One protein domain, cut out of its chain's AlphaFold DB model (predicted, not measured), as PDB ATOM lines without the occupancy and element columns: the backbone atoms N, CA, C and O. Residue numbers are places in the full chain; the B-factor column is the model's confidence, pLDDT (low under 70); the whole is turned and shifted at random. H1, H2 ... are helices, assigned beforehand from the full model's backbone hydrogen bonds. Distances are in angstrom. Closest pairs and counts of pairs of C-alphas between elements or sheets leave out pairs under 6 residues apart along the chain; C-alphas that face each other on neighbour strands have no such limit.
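What this domain is: This is residues 75 to 161 of the 165 residues of an uncharacterized protein of Duganella sp. FT134W (UniProt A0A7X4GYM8). A long helix, H5, is crossed nearly at a right angle by H1, which also packs on the helical hairpin H3 and H4. Short H2 packs on the first part of H5, and beyond a tight link H6 packs on a later part of it. The printed part has 87 residues with six named helices, H1 to H6 in chain order, and no named strand; its class is all helix. It is compact, with a radius of gyration of the C-alphas of 12.4 A, and spans 36 by 24 by 24 A.

How they stand to each other: H1, residues 80 to 89, touches H3, residues 103 to 111, about perpendicular at 87 degrees; their closest C-alphas are those of Cys 89 and Asp 110, 6.3 A apart. H3 and H4, residues 120 to 127, form a hairpin: they touch at a shallow tilt of 21 degrees, opposite ways, closest at the C-alphas of Ser 104 and His 126, 5.3 A apart. H5, residues 130 to 148, is the hub, touching three helices. With residues 140 to 144 alone it touches H1, about perpendicular at 84 degrees, closest at the C-alphas of Leu 140 and Met 87, 5.8 A apart. With residues 130 to 137 alone it touches H2, residues 97 to 101; the closest C-alphas are those of Lys 133 and Ile 100, 6.2 A apart. With residues 143 to 147 alone it touches H6, residues 153 to 159, at a steep tilt of 61 degrees, opposite ways; the C-alphas of Ala 143 and Pro 153, the closest, are 6.2 A apart. In H1 to H6 every O i to N i+4 pair is within hydrogen-bond range.

Where its parts are: H1 begins at C-alpha 80 (-92.651, -82.373, -140.742) and is 14.4 A long. H3 is 12.3 A long, and H5 is 27.3 A long from C-alpha 130 (-78.141, -85.709, -157.016). H6 ends at C-alpha 159 (-98.653, -76.164, -151.471).

The domain as a whole: The farthest C-alphas, of Leu 116 and Leu 149, are 37.5 A apart. The printed part has no cut and no long link. pLDDT is under 70 at residues 92 to 94 and 114 to 118.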
ATOM      1  N   ASN A  75     -91.833 -87.084-151.651       87.50
ATOM      2  CA  ASN A  75     -93.010 -87.237-150.802       87.50
ATOM      3  C   ASN A  75     -92.841 -88.392-149.818       87.50
ATOM      4  O   ASN A  75     -92.362 -89.464-150.187       87.50
ATOM      5  N   ASN A  76     -93.268 -88.176-148.571       84.88
ATOM      6  CA  ASN A  76     -93.209 -89.146-147.474       84.88
ATOM      7  C   ASN A  76     -91.790 -89.631-147.101       84.88
ATOM      8  O   ASN A  76     -91.655 -90.528-146.271       84.88
ATOM      9  N   ILE A  77     -90.721 -89.066-147.681       91.81
ATOM     10  CA  ILE A  77     -89.347 -89.349-147.228       91.81
ATOM     11  C   ILE A  77     -89.093 -88.652-145.888       91.81
ATOM     12  O   ILE A  77     -88.519 -89.236-144.964       91.81
ATOM     13  N   PHE A  78     -89.533 -87.401-145.781       91.31
ATOM     14  CA  PHE A  78     -89.311 -86.530-144.631       91.31
ATOM     15  C   PHE A  78     -90.612 -86.346-143.851       91.31
ATOM     16  O   PHE A  78     -91.666 -86.150-144.453       91.31
ATOM     17  N   SER A  79     -90.536 -86.405-142.522       90.56
ATOM     18  CA  SER A  79     -91.621 -85.932-141.655       90.56
ATOM     19  C   SER A  79     -91.645 -84.401-141.612       90.56
ATOM     20  O   SER A  79     -90.737 -83.731-142.118       90.56
ATOM     21  N   TYR A  80     -92.661 -83.816-140.973       88.12
ATOM     22  CA  TYR A  80     -92.651 -82.373-140.742       88.12
ATOM     23  C   TYR A  80     -91.471 -81.910-139.874       88.12
ATOM     24  O   TYR A  80     -90.824 -80.913-140.195       88.12
ATOM     25  N   ASP A  81     -91.138 -82.662-138.825       90.12
ATOM     26  CA  ASP A  81     -90.018 -82.337-137.936       90.12
ATOM     27  C   ASP A  81     -88.664 -82.431-138.656       90.12
ATOM     28  O   ASP A  81     -87.790 -81.582-138.452       90.12
ATOM     29  N   ASP A  82     -88.504 -83.410-139.556       92.38
ATOM     30  CA  ASP A  82     -87.338 -83.504-140.439       92.38
ATOM     31  C   ASP A  82     -87.210 -82.233-141.285       92.38
ATOM     32  O   ASP A  82     -86.141 -81.630-141.372       92.38
ATOM     33  N   PHE A  83     -88.320 -81.804-141.891       90.69
ATOM     34  CA  PHE A  83     -88.360 -80.632-142.755       90.69
ATOM     35  C   PHE A  83     -88.005 -79.342-142.006       90.69
ATOM     36  O   PHE A  83     -87.207 -78.541-142.495       90.69
ATOM     37  N   LEU A  84     -88.552 -79.155-140.802       89.38
ATOM     38  CA  LEU A  84     -88.210 -78.020-139.945       89.38
ATOM     39  C   LEU A  84     -86.737 -78.035-139.533       89.38
ATOM     40  O   LEU A  84     -86.093 -76.986-139.538       89.38
ATOM     41  N   THR A  85     -86.196 -79.210-139.212       90.75
ATOM     42  CA  THR A  85     -84.780 -79.367-138.865       90.75
ATOM     43  C   THR A  85     -83.891 -78.969-140.040       90.75
ATOM     44  O   THR A  85     -83.024 -78.114-139.884       90.75
ATOM     45  N   LEU A  86     -84.168 -79.492-141.239       91.94
ATOM     46  CA  LEU A  86     -83.441 -79.135-142.460       91.94
ATOM     47  C   LEU A  86     -83.523 -77.633-142.758       91.94
ATOM     48  O   LEU A  86     -82.508 -77.015-143.065       91.94
ATOM     49  N   MET A  87     -84.706 -77.024-142.632       89.62
ATOM     50  CA  MET A  87     -84.852 -75.579-142.826       89.62
ATOM     51  C   MET A  87     -84.015 -74.759-141.842       89.62
ATOM     52  O   MET A  87     -83.523 -73.700-142.221       89.62
ATOM     53  N   ASN A  88     -83.877 -75.213-140.595       88.12
ATOM     54  CA  ASN A  88     -83.086 -74.519-139.582       88.12
ATOM     55  C   ASN A  88     -81.578 -74.687-139.806       88.12
ATOM     56  O   ASN A  88     -80.846 -73.723-139.592       88.12
ATOM     57  N   CYS A  89     -81.120 -75.864-140.245       87.25
ATOM     58  CA  CYS A  89     -79.710 -76.106-140.579       87.25
ATOM     59  C   CYS A  89     -79.282 -75.267-141.788       87.25
ATOM     60  O   CYS A  89     -78.315 -74.520-141.733       87.25
ATOM     61  N   PHE A  90     -80.076 -75.285-142.860       86.94
ATOM     62  CA  PHE A  90     -79.751 -74.575-144.101       86.94
ATOM     63  C   PHE A  90     -80.340 -73.158-144.168       86.94
ATOM     64  O   PHE A  90     -80.470 -72.578-145.250       86.94
ATOM     65  N   GLN A  91     -80.726 -72.574-143.028       76.50
ATOM     66  CA  GLN A  91     -81.208 -71.197-143.008       76.50
ATOM     67  C   GLN A  91     -80.084 -70.248-143.440       76.50
ATOM     68  O   GLN A  91     -78.940 -70.396-143.026       76.50
ATOM     69  N   SER A  92     -80.428 -69.217-144.213       60.84
ATOM     70  CA  SER A  92     -79.537 -68.124-144.646       60.84
ATOM     71  C   SER A  92     -78.464 -68.426-145.702       60.84
ATOM     72  O   SER A  92     -77.855 -67.468-146.181       60.84
ATOM     73  N   ASP A  93     -78.319 -69.670-146.160       60.25
ATOM     74  CA  ASP A  93     -77.363 -70.020-147.215       60.25
ATOM     75  C   ASP A  93     -78.035 -70.133-148.597       60.25
ATOM     76  O   ASP A  93     -79.129 -70.675-148.749       60.25
ATOM     77  N   LEU A  94     -77.371 -69.588-149.622       68.19
ATOM     78  CA  LEU A  94     -77.590 -69.999-151.011       68.19
ATOM     79  C   LEU A  94     -76.942 -71.371-151.145       68.19
ATOM     80  O   LEU A  94     -75.718 -71.428-151.091       68.19
ATOM     81  N   LEU A  95     -77.732 -72.434-151.304       77.94
ATOM     82  CA  LEU A  95     -77.199 -73.790-151.383       77.94
ATOM     83  C   LEU A  95     -76.505 -73.980-152.728       77.94
ATOM     84  O   LEU A  95     -77.127 -74.281-153.750       77.94
ATOM     85  N   ASP A  96     -75.194 -73.784-152.732       78.00
ATOM     86  CA  ASP A  96     -74.391 -73.939-153.934       78.00
ATOM     87  C   ASP A  96     -74.222 -75.423-154.329       78.00
ATOM     88  O   ASP A  96     -74.531 -76.334-153.554       78.00
ATOM     89  N   PRO A  97     -73.709 -75.722-155.538       80.94
ATOM     90  CA  PRO A  97     -73.519 -77.104-155.973       80.94
ATOM     91  C   PRO A  97     -72.630 -77.958-155.054       80.94
ATOM     92  O   PRO A  97     -72.839 -79.170-154.965       80.94
ATOM     93  N   TYR A  98     -71.638 -77.361-154.387       81.44
ATOM     94  CA  TYR A  98     -70.786 -78.048-153.417       81.44
ATOM     95  C   TYR A  98     -71.586 -78.376-152.150       81.44
ATOM     96  O   TYR A  98     -71.627 -79.539-151.745       81.44
ATOM     97  N   GLN A  99     -72.309 -77.407-151.591       82.56
ATOM     98  CA  GLN A  99     -73.171 -77.603-150.425       82.56
ATOM     99  C   GLN A  99     -74.285 -78.616-150.700       82.56
ATOM    100  O   GLN A  99     -74.587 -79.436-149.841       82.56
ATOM    101  N   ILE A 100     -74.857 -78.637-151.908       87.38
ATOM    102  CA  ILE A 100     -75.835 -79.657-152.322       87.38
ATOM    103  C   ILE A 100     -75.186 -81.046-152.357       87.38
ATOM    104  O   ILE A 100     -75.778 -82.023-151.895       87.38
ATOM    105  N   HIS A 101     -73.969 -81.158-152.896       85.19
ATOM    106  CA  HIS A 101     -73.260 -82.435-152.964       85.19
ATOM    107  C   HIS A 101     -72.960 -82.991-151.563       85.19
ATOM    108  O   HIS A 101     -73.258 -84.159-151.283       85.19
ATOM    109  N   TYR A 102     -72.450 -82.132-150.679       86.44
ATOM    110  CA  TYR A 102     -72.040 -82.451-149.310       86.44
ATOM    111  C   TYR A 102     -73.120 -82.170-148.255       86.44
ATOM    112  O   TYR A 102     -72.829 -82.146-147.063       86.44
ATOM    113  N   MET A 103     -74.382 -82.027-148.672       88.62
ATOM    114  CA  MET A 103     -75.500 -81.634-147.806       88.62
ATOM    115  C   MET A 103     -75.649 -82.527-146.567       88.62
ATOM    116  O   MET A 103     -75.947 -82.038-145.484       88.62
ATOM    117  N   SER A 104     -75.407 -83.834-146.703       88.69
ATOM    118  CA  SER A 104     -75.447 -84.753-145.561       88.69
ATOM    119  C   SER A 104     -74.325 -84.478-144.553       88.69
ATOM    120  O   SER A 104     -74.579 -84.521-143.360       88.69
ATOM    121  N   GLY A 105     -73.115 -84.148-145.015       86.31
ATOM    122  CA  GLY A 105     -71.992 -83.809-144.133       86.31
ATOM    123  C   GLY A 105     -72.246 -82.517-143.359       86.31
ATOM    124  O   GLY A 105     -72.139 -82.507-142.140       86.31
ATOM    125  N   HIS A 106     -72.713 -81.469-144.047       86.50
ATOM    126  CA  HIS A 106     -73.100 -80.213-143.395       86.50
ATOM    127  C   HIS A 106     -74.196 -80.405-142.344       86.50
ATOM    128  O   HIS A 106     -74.136 -79.816-141.272       86.50
ATOM    129  N   LEU A 107     -75.174 -81.271-142.628       89.06
ATOM    130  CA  LEU A 107     -76.205 -81.615-141.656       89.06
ATOM    131  C   LEU A 107     -75.617 -82.299-140.410       89.06
ATOM    132  O   LEU A 107     -76.048 -81.997-139.300       89.06
ATOM    133  N   SER A 108     -74.657 -83.216-140.572       86.06
ATOM    134  CA  SER A 108     -73.982 -83.863-139.440       86.06
ATOM    135  C   SER A 108     -73.211 -82.855-138.591       86.06
ATOM    136  O   SER A 108     -73.346 -82.876-137.369       86.06
ATOM    137  N   ASP A 109     -72.482 -81.939-139.236       85.75
ATOM    138  CA  ASP A 109     -71.736 -80.873-138.561       85.75
ATOM    139  C   ASP A 109     -72.669 -79.972-137.734       85.75
ATOM    140  O   ASP A 109     -72.410 -79.719-136.556       85.75
ATOM    141  N   ASP A 110     -73.788 -79.534-138.320       86.44
ATOM    142  CA  ASP A 110     -74.756 -78.648-137.659       86.44
ATOM    143  C   ASP A 110     -75.494 -79.328-136.500       86.44
ATOM    144  O   ASP A 110     -75.823 -78.687-135.499       86.44
ATOM    145  N   LEU A 111     -75.769 -80.630-136.623       85.19
ATOM    146  CA  LEU A 111     -76.433 -81.412-135.580       85.19
ATOM    147  C   LEU A 111     -75.459 -81.955-134.523       85.19
ATOM    148  O   LEU A 111     -75.913 -82.527-133.529       85.19
ATOM    149  N   GLY A 112     -74.146 -81.774-134.707       82.88
ATOM    150  CA  GLY A 112     -73.113 -82.305-133.817       82.88
ATOM    151  C   GLY A 112     -73.097 -83.834-133.764       82.88
ATOM    152  O   GLY A 112     -72.887 -84.402-132.693       82.88
ATOM    153  N   LEU A 113     -73.388 -84.484-134.892       78.44
ATOM    154  CA  LEU A 113     -73.457 -85.939-135.013       78.44
ATOM    155  C   LEU A 113     -72.139 -86.484-135.551       78.44
ATOM    156  O   LEU A 113     -71.597 -85.948-136.519       78.44
ATOM    157  N   ASP A 114     -71.682 -87.607-135.002       69.25
ATOM    158  CA  ASP A 114     -70.643 -88.383-135.668       69.25
ATOM    159  C   ASP A 114     -71.259 -89.085-136.893       69.25
ATOM    160  O   ASP A 114     -72.401 -89.553-136.854       69.25
ATOM    161  N   GLU A 115     -70.512 -89.212-138.000       57.44
ATOM    162  CA  GLU A 115     -71.001 -89.794-139.273       57.44
ATOM    163  C   GLU A 115     -71.601 -91.217-139.131       57.44
ATOM    164  O   GLU A 115     -72.275 -91.713-140.038       57.44
ATOM    165  N   LEU A 116     -71.375 -91.875-137.990       56.16
ATOM    166  CA  LEU A 116     -71.811 -93.231-137.658       56.16
ATOM    167  C   LEU A 116     -73.062 -93.303-136.761       56.16
ATOM    168  O   LEU A 116     -73.548 -94.409-136.520       56.16
ATOM    169  N   ASP A 117     -73.620 -92.180-136.297       56.66
ATOM    170  CA  ASP A 117     -74.633 -92.160-135.222       56.66
ATOM    171  C   ASP A 117     -76.036 -92.660-135.614       56.66
ATOM    172  O   ASP A 117     -76.978 -92.607-134.822       56.66
ATOM    173  N   GLY A 118     -76.219 -93.179-136.831       58.75
ATOM    174  CA  GLY A 118     -77.489 -93.782-137.244       58.75
ATOM    175  C   GLY A 118     -78.672 -92.805-137.241       58.75
ATOM    176  O   GLY A 118     -79.824 -93.246-137.243       58.75
ATOM    177  N   ASN A 119     -78.411 -91.490-137.241       74.25
ATOM    178  CA  ASN A 119     -79.457 -90.481-137.316       74.25
ATOM    179  C   ASN A 119     -80.265 -90.676-138.608       74.25
ATOM    180  O   ASN A 119     -79.729 -90.686-139.724       74.25
ATOM    181  N   THR A 120     -81.574 -90.842-138.441       84.62
ATOM    182  CA  THR A 120     -82.505 -91.162-139.521       84.62
ATOM    183  C   THR A 120     -82.580 -90.051-140.564       84.62
ATOM    184  O   THR A 120     -82.704 -90.357-141.748       84.62
ATOM    185  N   LEU A 121     -82.441 -88.780-140.171       90.69
ATOM    186  CA  LEU A 121     -82.459 -87.643-141.089       90.69
ATOM    187  C   LEU A 121     -81.186 -87.571-141.940       90.69
ATOM    188  O   LEU A 121     -81.276 -87.413-143.159       90.69
ATOM    189  N   HIS A 122     -80.012 -87.768-141.331       89.50
ATOM    190  CA  HIS A 122     -78.744 -87.849-142.064       89.50
ATOM    191  C   HIS A 122     -78.789 -88.951-143.131       89.50
ATOM    192  O   HIS A 122     -78.494 -88.699-144.301       89.50
ATOM    193  N   ALA A 123     -79.239 -90.153-142.757       89.06
ATOM    194  CA  ALA A 123     -79.364 -91.275-143.684       89.06
ATOM    195  C   ALA A 123     -80.341 -90.981-144.837       89.06
ATOM    196  O   ALA A 123     -80.031 -91.284-145.993       89.06
ATOM    197  N   LYS A 124     -81.487 -90.342-144.547       93.00
ATOM    198  CA  LYS A 124     -82.445 -89.895-145.573       93.00
ATOM    199  C   LYS A 124     -81.772 -88.970-146.585       93.00
ATOM    200  O   LYS A 124     -81.788 -89.283-147.772       93.00
ATOM    201  N   VAL A 125     -81.121 -87.892-146.131       93.44
ATOM    202  CA  VAL A 125     -80.440 -86.920-147.011       93.44
ATOM    203  C   VAL A 125     -79.288 -87.566-147.782       93.44
ATOM    204  O   VAL A 125     -79.127 -87.314-148.977       93.44
ATOM    205  N   HIS A 126     -78.501 -88.424-147.132       91.94
ATOM    206  CA  HIS A 126     -77.387 -89.125-147.769       91.94
ATOM    207  C   HIS A 126     -77.857 -90.032-148.914       91.94
ATOM    208  O   HIS A 126     -77.229 -90.055-149.971       91.94
ATOM    209  N   SER A 127     -78.984 -90.728-148.729       93.38
ATOM    210  CA  SER A 127     -79.543 -91.656-149.720       93.38
ATOM    211  C   SER A 127     -80.164 -90.990-150.953       93.38
ATOM    212  O   SER A 127     -80.446 -91.675-151.939       93.38
ATOM    213  N   LEU A 128     -80.371 -89.669-150.929       95.12
ATOM    214  CA  LEU A 128     -80.943 -88.947-152.061       95.12
ATOM    215  C   LEU A 128     -79.990 -88.943-153.263       95.12
ATOM    216  O   LEU A 128     -78.795 -88.662-153.149       95.12
ATOM    217  N   SER A 129     -80.552 -89.161-154.452       94.38
ATOM    218  CA  SER A 129     -79.834 -88.936-155.709       94.38
ATOM    219  C   SER A 129     -79.466 -87.452-155.893       94.38
ATOM    220  O   SER A 129     -80.098 -86.580-155.291       94.38
ATOM    221  N   PRO A 130     -78.501 -87.108-156.768       91.44
ATOM    222  CA  PRO A 130     -78.141 -85.709-157.016       91.44
ATOM    223  C   PRO A 130     -79.326 -84.817-157.422       91.44
ATOM    224  O   PRO A 130     -79.442 -83.695-156.936       91.44
ATOM    225  N   ALA A 131     -80.242 -85.325-158.256       91.62
ATOM    226  CA  ALA A 131     -81.446 -84.591-158.652       91.62
ATOM    227  C   ALA A 131     -82.395 -84.363-157.464       91.62
ATOM    228  O   ALA A 131     -82.945 -83.276-157.309       91.62
ATOM    229  N   GLN A 132     -82.547 -85.364-156.594       94.50
ATOM    230  CA  GLN A 132     -83.350 -85.254-155.376       94.50
ATOM    231  C   GLN A 132     -82.742 -84.279-154.365       94.50
ATOM    232  O   GLN A 132     -83.488 -83.501-153.781       94.50
ATOM    233  N   LYS A 133     -81.412 -84.259-154.197       93.31
ATOM    234  CA  LYS A 133     -80.725 -83.265-153.352       93.31
ATOM    235  C   LYS A 133     -80.908 -81.845-153.888       93.31
ATOM    236  O   LYS A 133     -81.243 -80.952-153.120       93.31
ATOM    237  N   ALA A 134     -80.761 -81.645-155.199       91.69
ATOM    238  CA  ALA A 134     -81.012 -80.346-155.827       91.69
ATOM    239  C   ALA A 134     -82.480 -79.908-155.678       91.69
ATOM    240  O   ALA A 134     -82.758 -78.750-155.382       91.69
ATOM    241  N   CYS A 135     -83.423 -80.842-155.818       93.75
ATOM    242  CA  CYS A 135     -84.841 -80.580-155.586       93.75
ATOM    243  C   CYS A 135     -85.150 -80.252-154.119       93.75
ATOM    244  O   CYS A 135     -85.944 -79.352-153.855       93.75
ATOM    245  N   LEU A 136     -84.525 -80.949-153.166       93.81
ATOM    246  CA  LEU A 136     -84.644 -80.645-151.742       93.81
ATOM    247  C   LEU A 136     -84.091 -79.245-151.436       93.81
ATOM    248  O   LEU A 136     -84.751 -78.482-150.737       93.81
ATOM    249  N   ALA A 137     -82.941 -78.882-152.009       91.94
ATOM    250  CA  ALA A 137     -82.358 -77.548-151.878       91.94
ATOM    251  C   ALA A 137     -83.305 -76.440-152.381       91.94
ATOM    252  O   ALA A 137     -83.583 -75.506-151.631       91.94
ATOM    253  N   ASP A 138     -83.877 -76.579-153.592       90.75
ATOM    254  CA  ASP A 138     -84.873 -75.628-154.133       90.75
ATOM    255  C   ASP A 138     -86.056 -75.454-153.175       90.75
ATOM    256  O   ASP A 138     -86.487 -74.340-152.867       90.75
ATOM    257  N   ILE A 139     -86.573 -76.571-152.666       91.19
ATOM    258  CA  ILE A 139     -87.697 -76.567-151.740       91.19
ATOM    259  C   ILE A 139     -87.349 -75.823-150.444       91.19
ATOM    260  O   ILE A 139     -88.138 -74.978-150.015       91.19
ATOM    261  N   LEU A 140     -86.204 -76.124-149.826       90.75
ATOM    262  CA  LEU A 140     -85.776 -75.509-148.566       90.75
ATOM    263  C   LEU A 140     -85.577 -73.999-148.729       90.75
ATOM    264  O   LEU A 140     -86.097 -73.221-147.926       90.75
ATOM    265  N   GLU A 141     -84.920 -73.567-149.808       87.81
ATOM    266  CA  GLU A 141     -84.735 -72.144-150.099       87.81
ATOM    267  C   GLU A 141     -86.072 -71.418-150.284       87.81
ATOM    268  O   GLU A 141     -86.289 -70.325-149.744       87.81
ATOM    269  N   ARG A 142     -87.000 -72.014-151.042       86.75
ATOM    270  CA  ARG A 142     -88.325 -71.427-151.270       86.75
ATOM    271  C   ARG A 142     -89.155 -71.388-149.991       86.75
ATOM    272  O   ARG A 142     -89.835 -70.386-149.764       86.75
ATOM    273  N   ALA A 143     -89.081 -72.425-149.161       87.62
ATOM    274  CA  ALA A 143     -89.769 -72.486-147.878       87.62
ATOM    275  C   ALA A 143     -89.251 -71.413-146.916       87.62
ATOM    276  O   ALA A 143     -90.043 -70.672-146.334       87.62
ATOM    277  N   TRP A 144     -87.929 -71.245-146.826       85.56
ATOM    278  CA  TRP A 144     -87.311 -70.185-146.033       85.56
ATOM    279  C   TRP A 144     -87.736 -68.787-146.506       85.56
ATOM    280  O   TRP A 144     -88.144 -67.948-145.700       85.56
ATOM    281  N   ARG A 145     -87.728 -68.531-147.824       84.00
ATOM    282  CA  ARG A 145     -88.211 -67.254-148.388       84.00
ATOM    283  C   ARG A 145     -89.694 -67.026-148.101       84.00
ATOM    284  O   ARG A 145     -90.074 -65.911-147.749       84.00
ATOM    285  N   ALA A 146     -90.522 -68.060-148.222       85.00
ATOM    286  CA  ALA A 146     -91.944 -67.994-147.902       85.00
ATOM    287  C   ALA A 146     -92.171 -67.671-146.414       85.00
ATOM    288  O   ALA A 146     -92.959 -66.777-146.099       85.00
ATOM    289  N   ALA A 147     -91.424 -68.310-145.511       84.12
ATOM    290  CA  ALA A 147     -91.472 -68.042-144.075       84.12
ATOM    291  C   ALA A 147     -91.087 -66.594-143.735       84.12
ATOM    292  O   ALA A 147     -91.755 -65.952-142.925       84.12
ATOM    293  N   ARG A 148     -90.088 -66.019-144.422       83.31
ATOM    294  CA  ARG A 148     -89.737 -64.589-144.286       83.31
ATOM    295  C   ARG A 148     -90.851 -63.636-144.721       83.31
ATOM    296  O   ARG A 148     -90.872 -62.494-144.270       83.31
ATOM    297  N   LEU A 149     -91.762 -64.090-145.579       84.69
ATOM    298  CA  LEU A 149     -92.959 -63.353-145.993       84.69
ATOM    299  C   LEU A 149     -94.173 -63.644-145.092       84.69
ATOM    300  O   LEU A 149     -95.275 -63.187-145.389       84.69
ATOM    301  N   GLY A 150     -93.987 -64.390-143.997       85.12
ATOM    302  CA  GLY A 150     -95.036 -64.731-143.037       85.12
ATOM    303  C   GLY A 150     -95.881 -65.951-143.415       85.12
ATOM    304  O   GLY A 150     -96.913 -66.177-142.787       85.12
ATOM    305  N   ILE A 151     -95.478 -66.736-144.420       86.19
ATOM    306  CA  ILE A 151     -96.170 -67.980-144.791       86.19
ATOM    307  C   ILE A 151     -95.725 -69.101-143.848       86.19
ATOM    308  O   ILE A 151     -94.532 -69.301-143.633       86.19
ATOM    309  N   ASN A 152     -96.673 -69.863-143.305       84.81
ATOM    310  CA  ASN A 152     -96.346 -70.978-142.422       84.81
ATOM    311  C   ASN A 152     -95.615 -72.106-143.199       84.81
ATOM    312  O   ASN A 152     -96.083 -72.490-144.275       84.81
ATOM    313  N   PRO A 153     -94.516 -72.687-142.676       77.69
ATOM    314  CA  PRO A 153     -93.788 -73.770-143.347       77.69
ATOM    315  C   PRO A 153     -94.625 -75.022-143.661       77.69
ATOM    316  O   PRO A 153     -94.441 -75.612-144.722       77.69
ATOM    317  N   GLN A 154     -95.578 -75.405-142.799       79.94
ATOM    318  CA  GLN A 154     -96.504 -76.521-143.057       79.94
ATOM    319  C   GLN A 154     -97.419 -76.205-144.244       79.94
ATOM    320  O   GLN A 154     -97.590 -77.017-145.152       79.94
ATOM    321  N   GLU A 155     -97.987 -74.997-144.253       83.50
ATOM    322  CA  GLU A 155     -98.836 -74.522-145.346       83.50
ATOM    323  C   GLU A 155     -98.049 -74.481-146.663       83.50
ATOM    324  O   GLU A 155     -98.568 -74.854-147.717       83.50
ATOM    325  N   PHE A 156     -96.782 -74.064-146.608       86.56
ATOM    326  CA  PHE A 156     -95.888 -74.098-147.757       86.56
ATOM    327  C   PHE A 156     -95.649 -75.530-148.248       86.56
ATOM    328  O   PHE A 156     -95.849 -75.784-149.434       86.56
ATOM    329  N   ALA A 157     -95.295 -76.463-147.358       80.31
ATOM    330  CA  ALA A 157     -95.055 -77.865-147.699       80.31
ATOM    331  C   ALA A 157     -96.259 -78.510-148.404       80.31
ATOM    332  O   ALA A 157     -96.106 -79.124-149.460       80.31
ATOM    333  N   THR A 158     -97.476 -78.263-147.903       82.19
ATOM    334  CA  THR A 158     -98.709 -78.721-148.559       82.19
ATOM    335  C   THR A 158     -98.869 -78.124-149.963       82.19
ATOM    336  O   THR A 158     -99.231 -78.836-150.897       82.19
ATOM    337  N   LYS A 159     -98.558 -76.833-150.157       81.38
ATOM    338  CA  LYS A 159     -98.653 -76.164-151.471       81.38
ATOM    339  C   LYS A 159     -97.646 -76.680-152.498       81.38
ATOM    340  O   LYS A 159     -97.932 -76.618-153.690       81.38
ATOM    341  N   ILE A 160     -96.484 -77.161-152.063       77.25
ATOM    342  CA  ILE A 160     -95.474 -77.761-152.949       77.25
ATOM    343  C   ILE A 160     -95.616 -79.281-153.079       77.25
ATOM    344  O   ILE A 160     -94.720 -79.934-153.606       77.25
ATOM    345  N   ASN A 161     -96.755 -79.828-152.639       77.00
ATOM    346  CA  ASN A 161     -97.095 -81.248-152.678       77.00
ATOM    347  C   ASN A 161     -96.176 -82.158-151.859       77.00
ATOM    348  O   ASN A 161     -96.230 -83.368-152.064       77.00
TER     349      ASN A 161